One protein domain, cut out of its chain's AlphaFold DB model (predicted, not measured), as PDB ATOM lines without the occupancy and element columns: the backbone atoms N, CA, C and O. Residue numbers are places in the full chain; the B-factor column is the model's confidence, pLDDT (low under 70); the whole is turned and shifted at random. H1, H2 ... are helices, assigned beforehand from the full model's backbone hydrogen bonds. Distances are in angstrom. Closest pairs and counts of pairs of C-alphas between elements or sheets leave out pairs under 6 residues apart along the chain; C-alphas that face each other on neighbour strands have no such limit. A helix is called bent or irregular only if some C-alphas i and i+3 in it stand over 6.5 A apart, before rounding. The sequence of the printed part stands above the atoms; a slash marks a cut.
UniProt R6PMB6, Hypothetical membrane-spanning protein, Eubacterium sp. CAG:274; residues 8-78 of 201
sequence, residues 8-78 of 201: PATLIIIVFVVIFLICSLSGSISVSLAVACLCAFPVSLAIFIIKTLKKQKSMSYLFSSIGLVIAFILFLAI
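Overview. This is residues 8 to 78 of the 201 residues of the protein "Hypothetical membrane-spanning protein" of Eubacterium sp. CAG:274 (UniProt R6PMB6). Three long helices run back and forth along one long axis, H1 one way, H2 back and H3 again with H1, their centres at the corners of an open triangle. They make a loose frame rather than a packed bundle: no helix clearly touches another, and H3 splays away from H2 toward residue 78. The printed part has 71 residues, with the named helices H1, H2 and H3 in that order and no named strand, and its class is all helix. It is only just loose, close to compact, with a radius of gyration of the C-alphas of 13.5 A, and elongated, spanning 42 by 23 by 20 A.

Arrangement. H1, residues 8 to 25, and H2, residues 31 to 53, are close but not clearly touching; their closest C-alphas, those of Cys 23 and Ala 34, are 7.7 A apart. They run opposite ways at a shallow tilt of 10 degrees. H2 and H3, residues 60 to 78, are also close but not clearly touching, the closest C-alphas being those of Ile 49 and Ser 65 at 8.0 A. They run opposite ways at a shallow tilt of 21 degrees. H1 and H3 are apart. Every O i to N i+4 pair is within hydrogen-bond range in H1, against 17 of 19 in H2 and 13 of 15 in H3.

Along the chain. H1 begins at C-alpha 8 (-25.526, -16.535, -18.137) and is 25.5 A long. H2, 33.4 A long, is neither bent nor irregular, but only just: C-alphas 39 and 42 are 6.3 A apart. H3, 28.1 A long, ends at C-alpha 78 (-22.308, -45.452, -7.456).

Size, cuts and confidence. The two C-alphas farthest apart, those of Ile 29 and Lys 57, are 42.1 A apart. The printed part has no cut; the link from H1 to H2 is tight, and that from H2 to H3 is short. The mean pLDDT of the printed part is 72.9, with residues 8 to 9, 27 to 29, 52 to 66 and 78 under 70.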
ATOM      1  N   PRO A   8     -25.778 -15.382 -17.271       66.06
ATOM      2  CA  PRO A   8     -25.526 -16.535 -18.137       66.06
ATOM      3  C   PRO A   8     -25.211 -17.828 -17.372       66.06
ATOM      4  O   PRO A   8     -25.711 -18.871 -17.767       66.06
ATOM      5  N   ALA A   9     -24.429 -17.794 -16.289       67.88
ATOM      6  CA  ALA A   9     -24.064 -18.999 -15.541       67.88
ATOM      7  C   ALA A   9     -25.275 -19.647 -14.860       67.88
ATOM      8  O   ALA A   9     -25.449 -20.856 -14.952       67.88
ATOM      9  N   THR A  10     -26.156 -18.845 -14.251       74.44
ATOM     10  CA  THR A  10     -27.421 -19.344 -13.689       74.44
ATOM     11  C   THR A  10     -28.304 -19.972 -14.769       74.44
ATOM     12  O   THR A  10     -28.839 -21.053 -14.556       74.44
ATOM     13  N   LEU A  11     -28.409 -19.343 -15.946       76.19
ATOM     14  CA  LEU A  11     -29.189 -19.871 -17.071       76.19
ATOM     15  C   LEU A  11     -28.599 -21.193 -17.597       76.19
ATOM     16  O   LEU A  11     -29.339 -22.148 -17.798       76.19
ATOM     17  N   ILE A  12     -27.273 -21.283 -17.739       77.00
ATOM     18  CA  ILE A  12     -26.572 -22.516 -18.139       77.00
ATOM     19  C   ILE A  12     -26.831 -23.644 -17.131       77.00
ATOM     20  O   ILE A  12     -27.190 -24.743 -17.544       77.00
ATOM     21  N   ILE A  13     -26.710 -23.379 -15.825       77.31
ATOM     22  CA  ILE A  13     -26.987 -24.374 -14.776       77.31
ATOM     23  C   ILE A  13     -28.444 -24.851 -14.851       77.31
ATOM     24  O   ILE A  13     -28.681 -26.053 -14.810       77.31
ATOM     25  N   ILE A  14     -29.409 -23.942 -15.032       82.06
ATOM     26  CA  ILE A  14     -30.826 -24.301 -15.211       82.06
ATOM     27  C   ILE A  14     -31.016 -25.199 -16.441       82.06
ATOM     28  O   ILE A  14     -31.696 -26.212 -16.340       82.06
ATOM     29  N   VAL A  15     -30.386 -24.885 -17.579       83.81
ATOM     30  CA  VAL A  15     -30.467 -25.718 -18.793       83.81
ATOM     31  C   VAL A  15     -29.879 -27.114 -18.560       83.81
ATOM     32  O   VAL A  15     -30.520 -28.095 -18.922       83.81
ATOM     33  N   PHE A  16     -28.720 -27.235 -17.903       77.88
ATOM     34  CA  PHE A  16     -28.151 -28.543 -17.552       77.88
ATOM     35  C   PHE A  16     -29.044 -29.335 -16.581       77.88
ATOM     36  O   PHE A  16     -29.224 -30.532 -16.780       77.88
ATOM     37  N   VAL A  17     -29.641 -28.685 -15.575       84.19
ATOM     38  CA  VAL A  17     -30.566 -29.330 -14.625       84.19
ATOM     39  C   VAL A  17     -31.854 -29.786 -15.316       84.19
ATOM     40  O   VAL A  17     -32.308 -30.897 -15.063       84.19
ATOM     41  N   VAL A  18     -32.419 -28.983 -16.222       86.00
ATOM     42  CA  VAL A  18     -33.613 -29.353 -17.002       86.00
ATOM     43  C   VAL A  18     -33.314 -30.513 -17.955       86.00
ATOM     44  O   VAL A  18     -34.093 -31.458 -18.007       86.00
ATOM     45  N   ILE A  19     -32.172 -30.498 -18.652       80.81
ATOM     46  CA  ILE A  19     -31.743 -31.621 -19.503       80.81
ATOM     47  C   ILE A  19     -31.545 -32.888 -18.663       80.81
ATOM     48  O   ILE A  19     -32.047 -33.942 -19.038       80.81
ATOM     49  N   PHE A  20     -30.875 -32.796 -17.509       77.62
ATOM     50  CA  PHE A  20     -30.675 -33.943 -16.619       77.62
ATOM     51  C   PHE A  20     -32.008 -34.512 -16.110       77.62
ATOM     52  O   PHE A  20     -32.217 -35.717 -16.198       77.62
ATOM     53  N   LEU A  21     -32.938 -33.653 -15.673       82.44
ATOM     54  CA  LEU A  21     -34.288 -34.047 -15.258       82.44
ATOM     55  C   LEU A  21     -35.037 -34.775 -16.386       82.44
ATOM     56  O   LEU A  21     -35.632 -35.823 -16.145       82.44
ATOM     57  N   ILE A  22     -34.978 -34.256 -17.617       81.50
ATOM     58  CA  ILE A  22     -35.579 -34.892 -18.800       81.50
ATOM     59  C   ILE A  22     -34.930 -36.255 -19.067       81.50
ATOM     60  O   ILE A  22     -35.651 -37.218 -19.314       81.50
ATOM     61  N   CYS A  23     -33.604 -36.382 -18.960       72.31
ATOM     62  CA  CYS A  23     -32.921 -37.670 -19.101       72.31
ATOM     63  C   CYS A  23     -33.334 -38.670 -18.007       72.31
ATOM     64  O   CYS A  23     -33.585 -39.829 -18.325       72.31
ATOM     65  N   SER A  24     -33.473 -38.240 -16.748       76.62
ATOM     66  CA  SER A  24     -33.967 -39.092 -15.655       76.62
ATOM     67  C   SER A  24     -35.415 -39.545 -15.879       76.62
ATOM     68  O   SER A  24     -35.718 -40.718 -15.696       76.62
ATOM     69  N   LEU A  25     -36.291 -38.645 -16.339       79.62
ATOM     70  CA  LEU A  25     -37.674 -38.960 -16.729       79.62
ATOM     71  C   LEU A  25     -37.745 -39.888 -17.956       79.62
ATOM     72  O   LEU A  25     -38.699 -40.645 -18.095       79.62
ATOM     73  N   SER A  26     -36.732 -39.850 -18.826       70.38
ATOM     74  CA  SER A  26     -36.625 -40.681 -20.035       70.38
ATOM     75  C   SER A  26     -35.944 -42.037 -19.794       70.38
ATOM     76  O   SER A  26     -35.893 -42.860 -20.707       70.38
ATOM     77  N   GLY A  27     -35.422 -42.290 -18.586       63.16
ATOM     78  CA  GLY A  27     -34.638 -43.488 -18.254       63.16
ATOM     79  C   GLY A  27     -35.394 -44.818 -18.385       63.16
ATOM     80  O   GLY A  27     -34.771 -45.872 -18.432       63.16
ATOM     81  N   SER A  28     -36.723 -44.771 -18.484       65.81
ATOM     82  CA  SER A  28     -37.612 -45.920 -18.691       65.81
ATOM     83  C   SER A  28     -37.943 -46.218 -20.162       65.81
ATOM     84  O   SER A  28     -38.595 -47.222 -20.431       65.81
ATOM     85  N   ILE A  29     -37.548 -45.359 -21.114       68.88
ATOM     86  CA  ILE A  29     -38.132 -45.346 -22.470       68.88
ATOM     87  C   ILE A  29     -37.247 -46.004 -23.543       68.88
ATOM     88  O   ILE A  29     -37.782 -46.616 -24.464       68.88
ATOM     89  N   SER A  30     -35.911 -45.928 -23.456       75.06
ATOM     90  CA  SER A  30     -35.021 -46.720 -24.326       75.06
ATOM     91  C   SER A  30     -33.561 -46.729 -23.857       75.06
ATOM     92  O   SER A  30     -32.964 -45.672 -23.648       75.06
ATOM     93  N   VAL A  31     -32.942 -47.915 -23.822       77.25
ATOM     94  CA  VAL A  31     -31.486 -48.074 -23.625       77.25
ATOM     95  C   VAL A  31     -30.701 -47.361 -24.737       77.25
ATOM     96  O   VAL A  31     -29.696 -46.705 -24.464       77.25
ATOM     97  N   SER A  32     -31.192 -47.400 -25.978       76.81
ATOM     98  CA  SER A  32     -30.567 -46.732 -27.128       76.81
ATOM     99  C   SER A  32     -30.519 -45.209 -26.965       76.81
ATOM    100  O   SER A  32     -29.539 -44.576 -27.358       76.81
ATOM    101  N   LEU A  33     -31.544 -44.614 -26.341       72.25
ATOM    102  CA  LEU A  33     -31.570 -43.181 -26.034       72.25
ATOM    103  C   LEU A  33     -30.566 -42.829 -24.926       72.25
ATOM    104  O   LEU A  33     -29.853 -41.835 -25.046       72.25
ATOM    105  N   ALA A  34     -30.443 -43.669 -23.893       72.81
ATOM    106  CA  ALA A  34     -29.440 -43.487 -22.843       72.81
ATOM    107  C   ALA A  34     -28.006 -43.523 -23.407       72.81
ATOM    108  O   ALA A  34     -27.208 -42.633 -23.109       72.81
ATOM    109  N   VAL A  35     -27.694 -44.483 -24.289       79.31
ATOM    110  CA  VAL A  35     -26.390 -44.569 -24.977       79.31
ATOM    111  C   VAL A  35     -26.129 -43.333 -25.848       79.31
ATOM    112  O   VAL A  35     -25.035 -42.768 -25.792       79.31
ATOM    113  N   ALA A  36     -27.131 -42.852 -26.593       76.75
ATOM    114  CA  ALA A  36     -27.012 -41.633 -27.397       76.75
ATOM    115  C   ALA A  36     -26.745 -40.378 -26.540       76.75
ATOM    116  O   ALA A  36     -25.913 -39.540 -26.897       76.75
ATOM    117  N   CYS A  37     -27.387 -40.254 -25.375       72.62
ATOM    118  CA  CYS A  37     -27.092 -39.179 -24.426       72.62
ATOM    119  C   CYS A  37     -25.666 -39.287 -23.858       72.62
ATOM    120  O   CYS A  37     -24.971 -38.273 -23.777       72.62
ATOM    121  N   LEU A  38     -25.207 -40.496 -23.513       77.44
ATOM    122  CA  LEU A  38     -23.871 -40.733 -22.955       77.44
ATOM    123  C   LEU A  38     -22.730 -40.394 -23.928       77.44
ATOM    124  O   LEU A  38     -21.680 -39.952 -23.469       77.44
ATOM    125  N   CYS A  39     -22.916 -40.533 -25.247       74.12
ATOM    126  CA  CYS A  39     -21.902 -40.128 -26.229       74.12
ATOM    127  C   CYS A  39     -22.022 -38.652 -26.661       74.12
ATOM    128  O   CYS A  39     -21.004 -37.975 -26.822       74.12
ATOM    129  N   ALA A  40     -23.237 -38.101 -26.777       77.69
ATOM    130  CA  ALA A  40     -23.442 -36.710 -27.191       77.69
ATOM    131  C   ALA A  40     -23.078 -35.686 -26.096       77.69
ATOM    132  O   ALA A  40     -22.589 -34.590 -26.403       77.69
ATOM    133  N   PHE A  41     -23.284 -36.023 -24.819       79.69
ATOM    134  CA  PHE A  41     -23.010 -35.138 -23.682       79.69
ATOM    135  C   PHE A  41     -21.523 -34.750 -23.526       79.69
ATOM    136  O   PHE A  41     -21.248 -33.546 -23.491       79.69
ATOM    137  N   PRO A  42     -20.539 -35.679 -23.488       81.12
ATOM    138  CA  PRO A  42     -19.124 -35.321 -23.349       81.12
ATOM    139  C   PRO A  42     -18.594 -34.519 -24.545       81.12
ATOM    140  O   PRO A  42     -17.824 -33.582 -24.343       81.12
ATOM    141  N   VAL A  43     -19.046 -34.805 -25.773       82.38
ATOM    142  CA  VAL A  43     -18.680 -34.022 -26.971       82.38
ATOM    143  C   VAL A  43     -19.219 -32.590 -26.869       82.38
ATOM    144  O   VAL A  43     -18.472 -31.626 -27.049       82.38
ATOM    145  N   SER A  44     -20.493 -32.435 -26.500       81.25
ATOM    146  CA  SER A  44     -21.121 -31.122 -26.292       81.25
ATOM    147  C   SER A  44     -20.423 -30.321 -25.187       81.25
ATOM    148  O   SER A  44     -20.159 -29.126 -25.344       81.25
ATOM    149  N   LEU A  45     -20.069 -30.988 -24.084       80.00
ATOM    150  CA  LEU A  45     -19.353 -30.397 -22.957       80.00
ATOM    151  C   LEU A  45     -17.920 -29.993 -23.336       80.00
ATOM    152  O   LEU A  45     -17.498 -28.890 -22.993       80.00
ATOM    153  N   ALA A  46     -17.194 -30.815 -24.097       79.94
ATOM    154  CA  ALA A  46     -15.856 -30.493 -24.592       79.94
ATOM    155  C   ALA A  46     -15.869 -29.262 -25.514       79.94
ATOM    156  O   ALA A  46     -15.082 -28.333 -25.319       79.94
ATOM    157  N   ILE A  47     -16.812 -29.189 -26.461       80.31
ATOM    158  CA  ILE A  47     -16.998 -28.019 -27.337       80.31
ATOM    159  C   ILE A  47     -17.324 -26.766 -26.505       80.31
ATOM    160  O   ILE A  47     -16.774 -25.689 -26.759       80.31
ATOM    161  N   PHE A  48     -18.174 -26.894 -25.484       78.75
ATOM    162  CA  PHE A  48     -18.506 -25.799 -24.573       78.75
ATOM    163  C   PHE A  48     -17.298 -25.335 -23.738       78.75
ATOM    164  O   PHE A  48     -17.063 -24.129 -23.625       78.75
ATOM    165  N   ILE A  49     -16.486 -26.259 -23.215       75.50
ATOM    166  CA  ILE A  49     -15.237 -25.959 -22.499       75.50
ATOM    167  C   ILE A  49     -14.258 -25.231 -23.430       75.50
ATOM    168  O   ILE A  49     -13.825 -24.126 -23.114       75.50
ATOM    169  N   ILE A  50     -13.990 -25.751 -24.630       77.44
ATOM    170  CA  ILE A  50     -13.102 -25.104 -25.616       77.44
ATOM    171  C   ILE A  50     -13.590 -23.683 -25.952       77.44
ATOM    172  O   ILE A  50     -12.798 -22.736 -25.990       77.44
ATOM    173  N   LYS A  51     -14.901 -23.491 -26.153       73.81
ATOM    174  CA  LYS A  51     -15.480 -22.186 -26.515       73.81
ATOM    175  C   LYS A  51     -15.576 -21.205 -25.337       73.81
ATOM    176  O   LYS A  51     -15.598 -19.997 -25.574       73.81
ATOM    177  N   THR A  52     -15.607 -21.683 -24.091       63.44
ATOM    178  CA  THR A  52     -15.535 -20.833 -22.888       63.44
ATOM    179  C   THR A  52     -14.097 -20.461 -22.537       63.44
ATOM    180  O   THR A  52     -13.841 -19.278 -22.314       63.44
ATOM    181  N   LEU A  53     -13.146 -21.401 -22.616       65.12
ATOM    182  CA  LEU A  53     -11.702 -21.142 -22.508       65.12
ATOM    183  C   LEU A  53     -11.260 -20.041 -23.482       65.12
ATOM    184  O   LEU A  53     -10.657 -19.051 -23.076       65.12
ATOM    185  N   LYS A  54     -11.660 -20.137 -24.757       61.38
ATOM    186  CA  LYS A  54     -11.330 -19.135 -25.790       61.38
ATOM    187  C   LYS A  54     -12.047 -17.780 -25.617       61.38
ATOM    188  O   LYS A  54     -11.848 -16.886 -26.436       61.38
ATOM    189  N   LYS A  55     -12.899 -17.614 -24.590       56.66
ATOM    190  CA  LYS A  55     -13.736 -16.418 -24.358       56.66
ATOM    191  C   LYS A  55     -13.604 -15.807 -22.951       56.66
ATOM    192  O   LYS A  55     -14.139 -14.718 -22.733       56.66
ATOM    193  N   GLN A  56     -12.917 -16.442 -21.996       52.75
ATOM    194  CA  GLN A  56     -12.828 -15.950 -20.613       52.75
ATOM    195  C   GLN A  56     -11.410 -15.916 -20.035       52.75
ATOM    196  O   GLN A  56     -10.732 -16.928 -19.936       52.75
ATOM    197  N   LYS A  57     -11.017 -14.731 -19.546       49.38
ATOM    198  CA  LYS A  57      -9.767 -14.478 -18.801       49.38
ATOM    199  C   LYS A  57      -9.905 -14.757 -17.287       49.38
ATOM    200  O   LYS A  57      -8.943 -14.592 -16.547       49.38
ATOM    201  N   SER A  58     -11.084 -15.168 -16.804       60.56
ATOM    202  CA  SER A  58     -11.325 -15.467 -15.380       60.56
ATOM    203  C   SER A  58     -11.498 -16.970 -15.114       60.56
ATOM    204  O   SER A  58     -12.455 -17.590 -15.570       60.56
ATOM    205  N   MET A  59     -10.579 -17.543 -14.326       59.69
ATOM    206  CA  MET A  59     -10.514 -18.979 -13.988       59.69
ATOM    207  C   MET A  59     -11.740 -19.532 -13.237       59.69
ATOM    208  O   MET A  59     -11.922 -20.742 -13.163       59.69
ATOM    209  N   SER A  60     -12.606 -18.676 -12.687       61.12
ATOM    210  CA  SER A  60     -13.713 -19.075 -11.803       61.12
ATOM    211  C   SER A  60     -14.701 -20.076 -12.419       61.12
ATOM    212  O   SER A  60     -15.318 -20.844 -11.686       61.12
ATOM    213  N   TYR A  61     -14.853 -20.093 -13.748       59.09
ATOM    214  CA  TYR A  61     -15.761 -21.023 -14.429       59.09
ATOM    215  C   TYR A  61     -15.163 -22.422 -14.630       59.09
ATOM    216  O   TYR A  61     -15.921 -23.387 -14.646       59.09
ATOM    217  N   LEU A  62     -13.832 -22.553 -14.705       60.19
ATOM    218  CA  LEU A  62     -13.160 -23.848 -14.874       60.19
ATOM    219  C   LEU A  62     -13.418 -24.769 -13.676       60.19
ATOM    220  O   LEU A  62     -13.827 -25.913 -13.859       60.19
ATOM    221  N   PHE A  63     -13.284 -24.243 -12.455       61.16
ATOM    222  CA  PHE A  63     -13.615 -24.974 -11.226       61.16
ATOM    223  C   PHE A  63     -15.091 -25.407 -11.185       61.16
ATOM    224  O   PHE A  63     -15.394 -26.512 -10.742       61.16
ATOM    225  N   SER A  64     -16.004 -24.580 -11.708       65.06
ATOM    226  CA  SER A  64     -17.431 -24.917 -11.785       65.06
ATOM    227  C   SER A  64     -17.733 -26.029 -12.795       65.06
ATOM    228  O   SER A  64     -18.625 -26.832 -12.540       65.06
ATOM    229  N   SER A  65     -17.013 -26.102 -13.922       67.88
ATOM    230  CA  SER A  65     -17.137 -27.223 -14.868       67.88
ATOM    231  C   SER A  65     -16.463 -28.497 -14.355       67.88
ATOM    232  O   SER A  65     -17.033 -29.575 -14.494       67.88
ATOM    233  N   ILE A  66     -15.295 -28.383 -13.710       69.88
ATOM    234  CA  ILE A  66     -14.581 -29.522 -13.112       69.88
ATOM    235  C   ILE A  66     -15.429 -30.169 -12.008       69.88
ATOM    236  O   ILE A  66     -15.569 -31.387 -11.997       69.88
ATOM    237  N   GLY A  67     -16.065 -29.375 -11.139       74.69
ATOM    238  CA  GLY A  67     -16.942 -29.899 -10.087       74.69
ATOM    239  C   GLY A  67     -18.138 -30.694 -10.626       74.69
ATOM    240  O   GLY A  67     -18.490 -31.720 -10.052       74.69
ATOM    241  N   LEU A  68     -18.719 -30.271 -11.756       71.69
ATOM    242  CA  LEU A  68     -19.830 -30.982 -12.403       71.69
ATOM    243  C   LEU A  68     -19.364 -32.304 -13.037       71.69
ATOM    244  O   LEU A  68     -20.031 -33.321 -12.870       71.69
ATOM    245  N   VAL A  69     -18.200 -32.318 -13.697       75.31
ATOM    246  CA  VAL A  69     -17.602 -33.550 -14.250       75.31
ATOM    247  C   VAL A  69     -17.252 -34.545 -13.140       75.31
ATOM    248  O   VAL A  69     -17.579 -35.721 -13.256       75.31
ATOM    249  N   ILE A  70     -16.648 -34.082 -12.041       76.19
ATOM    250  CA  ILE A  70     -16.326 -34.927 -10.882       76.19
ATOM    251  C   ILE A  70     -17.605 -35.503 -10.259       76.19
ATOM    252  O   ILE A  70     -17.665 -36.704 -10.011       76.19
ATOM    253  N   ALA A  71     -18.651 -34.691 -10.070       73.69
ATOM    254  CA  ALA A  71     -19.935 -35.169  -9.555       73.69
ATOM    255  C   ALA A  71     -20.585 -36.226 -10.470       73.69
ATOM    256  O   ALA A  71     -21.133 -37.207  -9.972       73.69
ATOM    257  N   PHE A  72     -20.484 -36.069 -11.794       74.69
ATOM    258  CA  PHE A  72     -20.988 -37.051 -12.759       74.69
ATOM    259  C   PHE A  72     -20.191 -38.368 -12.725       74.69
ATOM    260  O   PHE A  72     -20.786 -39.441 -12.769       74.69
ATOM    261  N   ILE A  73     -18.863 -38.305 -12.572       77.56
ATOM    262  CA  ILE A  73     -18.014 -39.497 -12.413       77.56
ATOM    263  C   ILE A  73     -18.315 -40.220 -11.091       77.56
ATOM    264  O   ILE A  73     -18.442 -41.442 -11.098       77.56
ATOM    265  N   LEU A  74     -18.505 -39.498  -9.977       81.31
ATOM    266  CA  LEU A  74     -18.946 -40.117  -8.717       81.31
ATOM    267  C   LEU A  74     -20.333 -40.761  -8.850       81.31
ATOM    268  O   LEU A  74     -20.544 -41.841  -8.313       81.31
ATOM    269  N   PHE A  75     -21.265 -40.137  -9.575       75.62
ATOM    270  CA  PHE A  75     -22.595 -40.708  -9.805       75.62
ATOM    271  C   PHE A  75     -22.529 -42.020 -10.606       75.62
ATOM    272  O   PHE A  75     -23.173 -42.995 -10.231       75.62
ATOM    273  N   LEU A  76     -21.695 -42.079 -11.652       72.00
ATOM    274  CA  LEU A  76     -21.443 -43.317 -12.403       72.00
ATOM    275  C   LEU A  76     -20.767 -44.400 -11.548       72.00
ATOM    276  O   LEU A  76     -21.108 -45.569 -11.684       72.00
ATOM    277  N   ALA A  77     -19.863 -44.028 -10.637       71.44
ATOM    278  CA  ALA A  77     -19.190 -44.965  -9.730       71.44
ATOM    279  C   ALA A  77     -20.093 -45.531  -8.611       71.44
ATOM    280  O   ALA A  77     -19.677 -46.444  -7.902       71.44
ATOM    281  N   ILE A  78     -21.305 -44.991  -8.434       66.31
ATOM    282  CA  ILE A  78     -22.308 -45.452  -7.456       66.31
ATOM    283  C   ILE A  78     -23.420 -46.277  -8.139       66.31
ATOM    284  O   ILE A  78     -24.234 -46.900  -7.459       66.31
TER     285      ILE A  78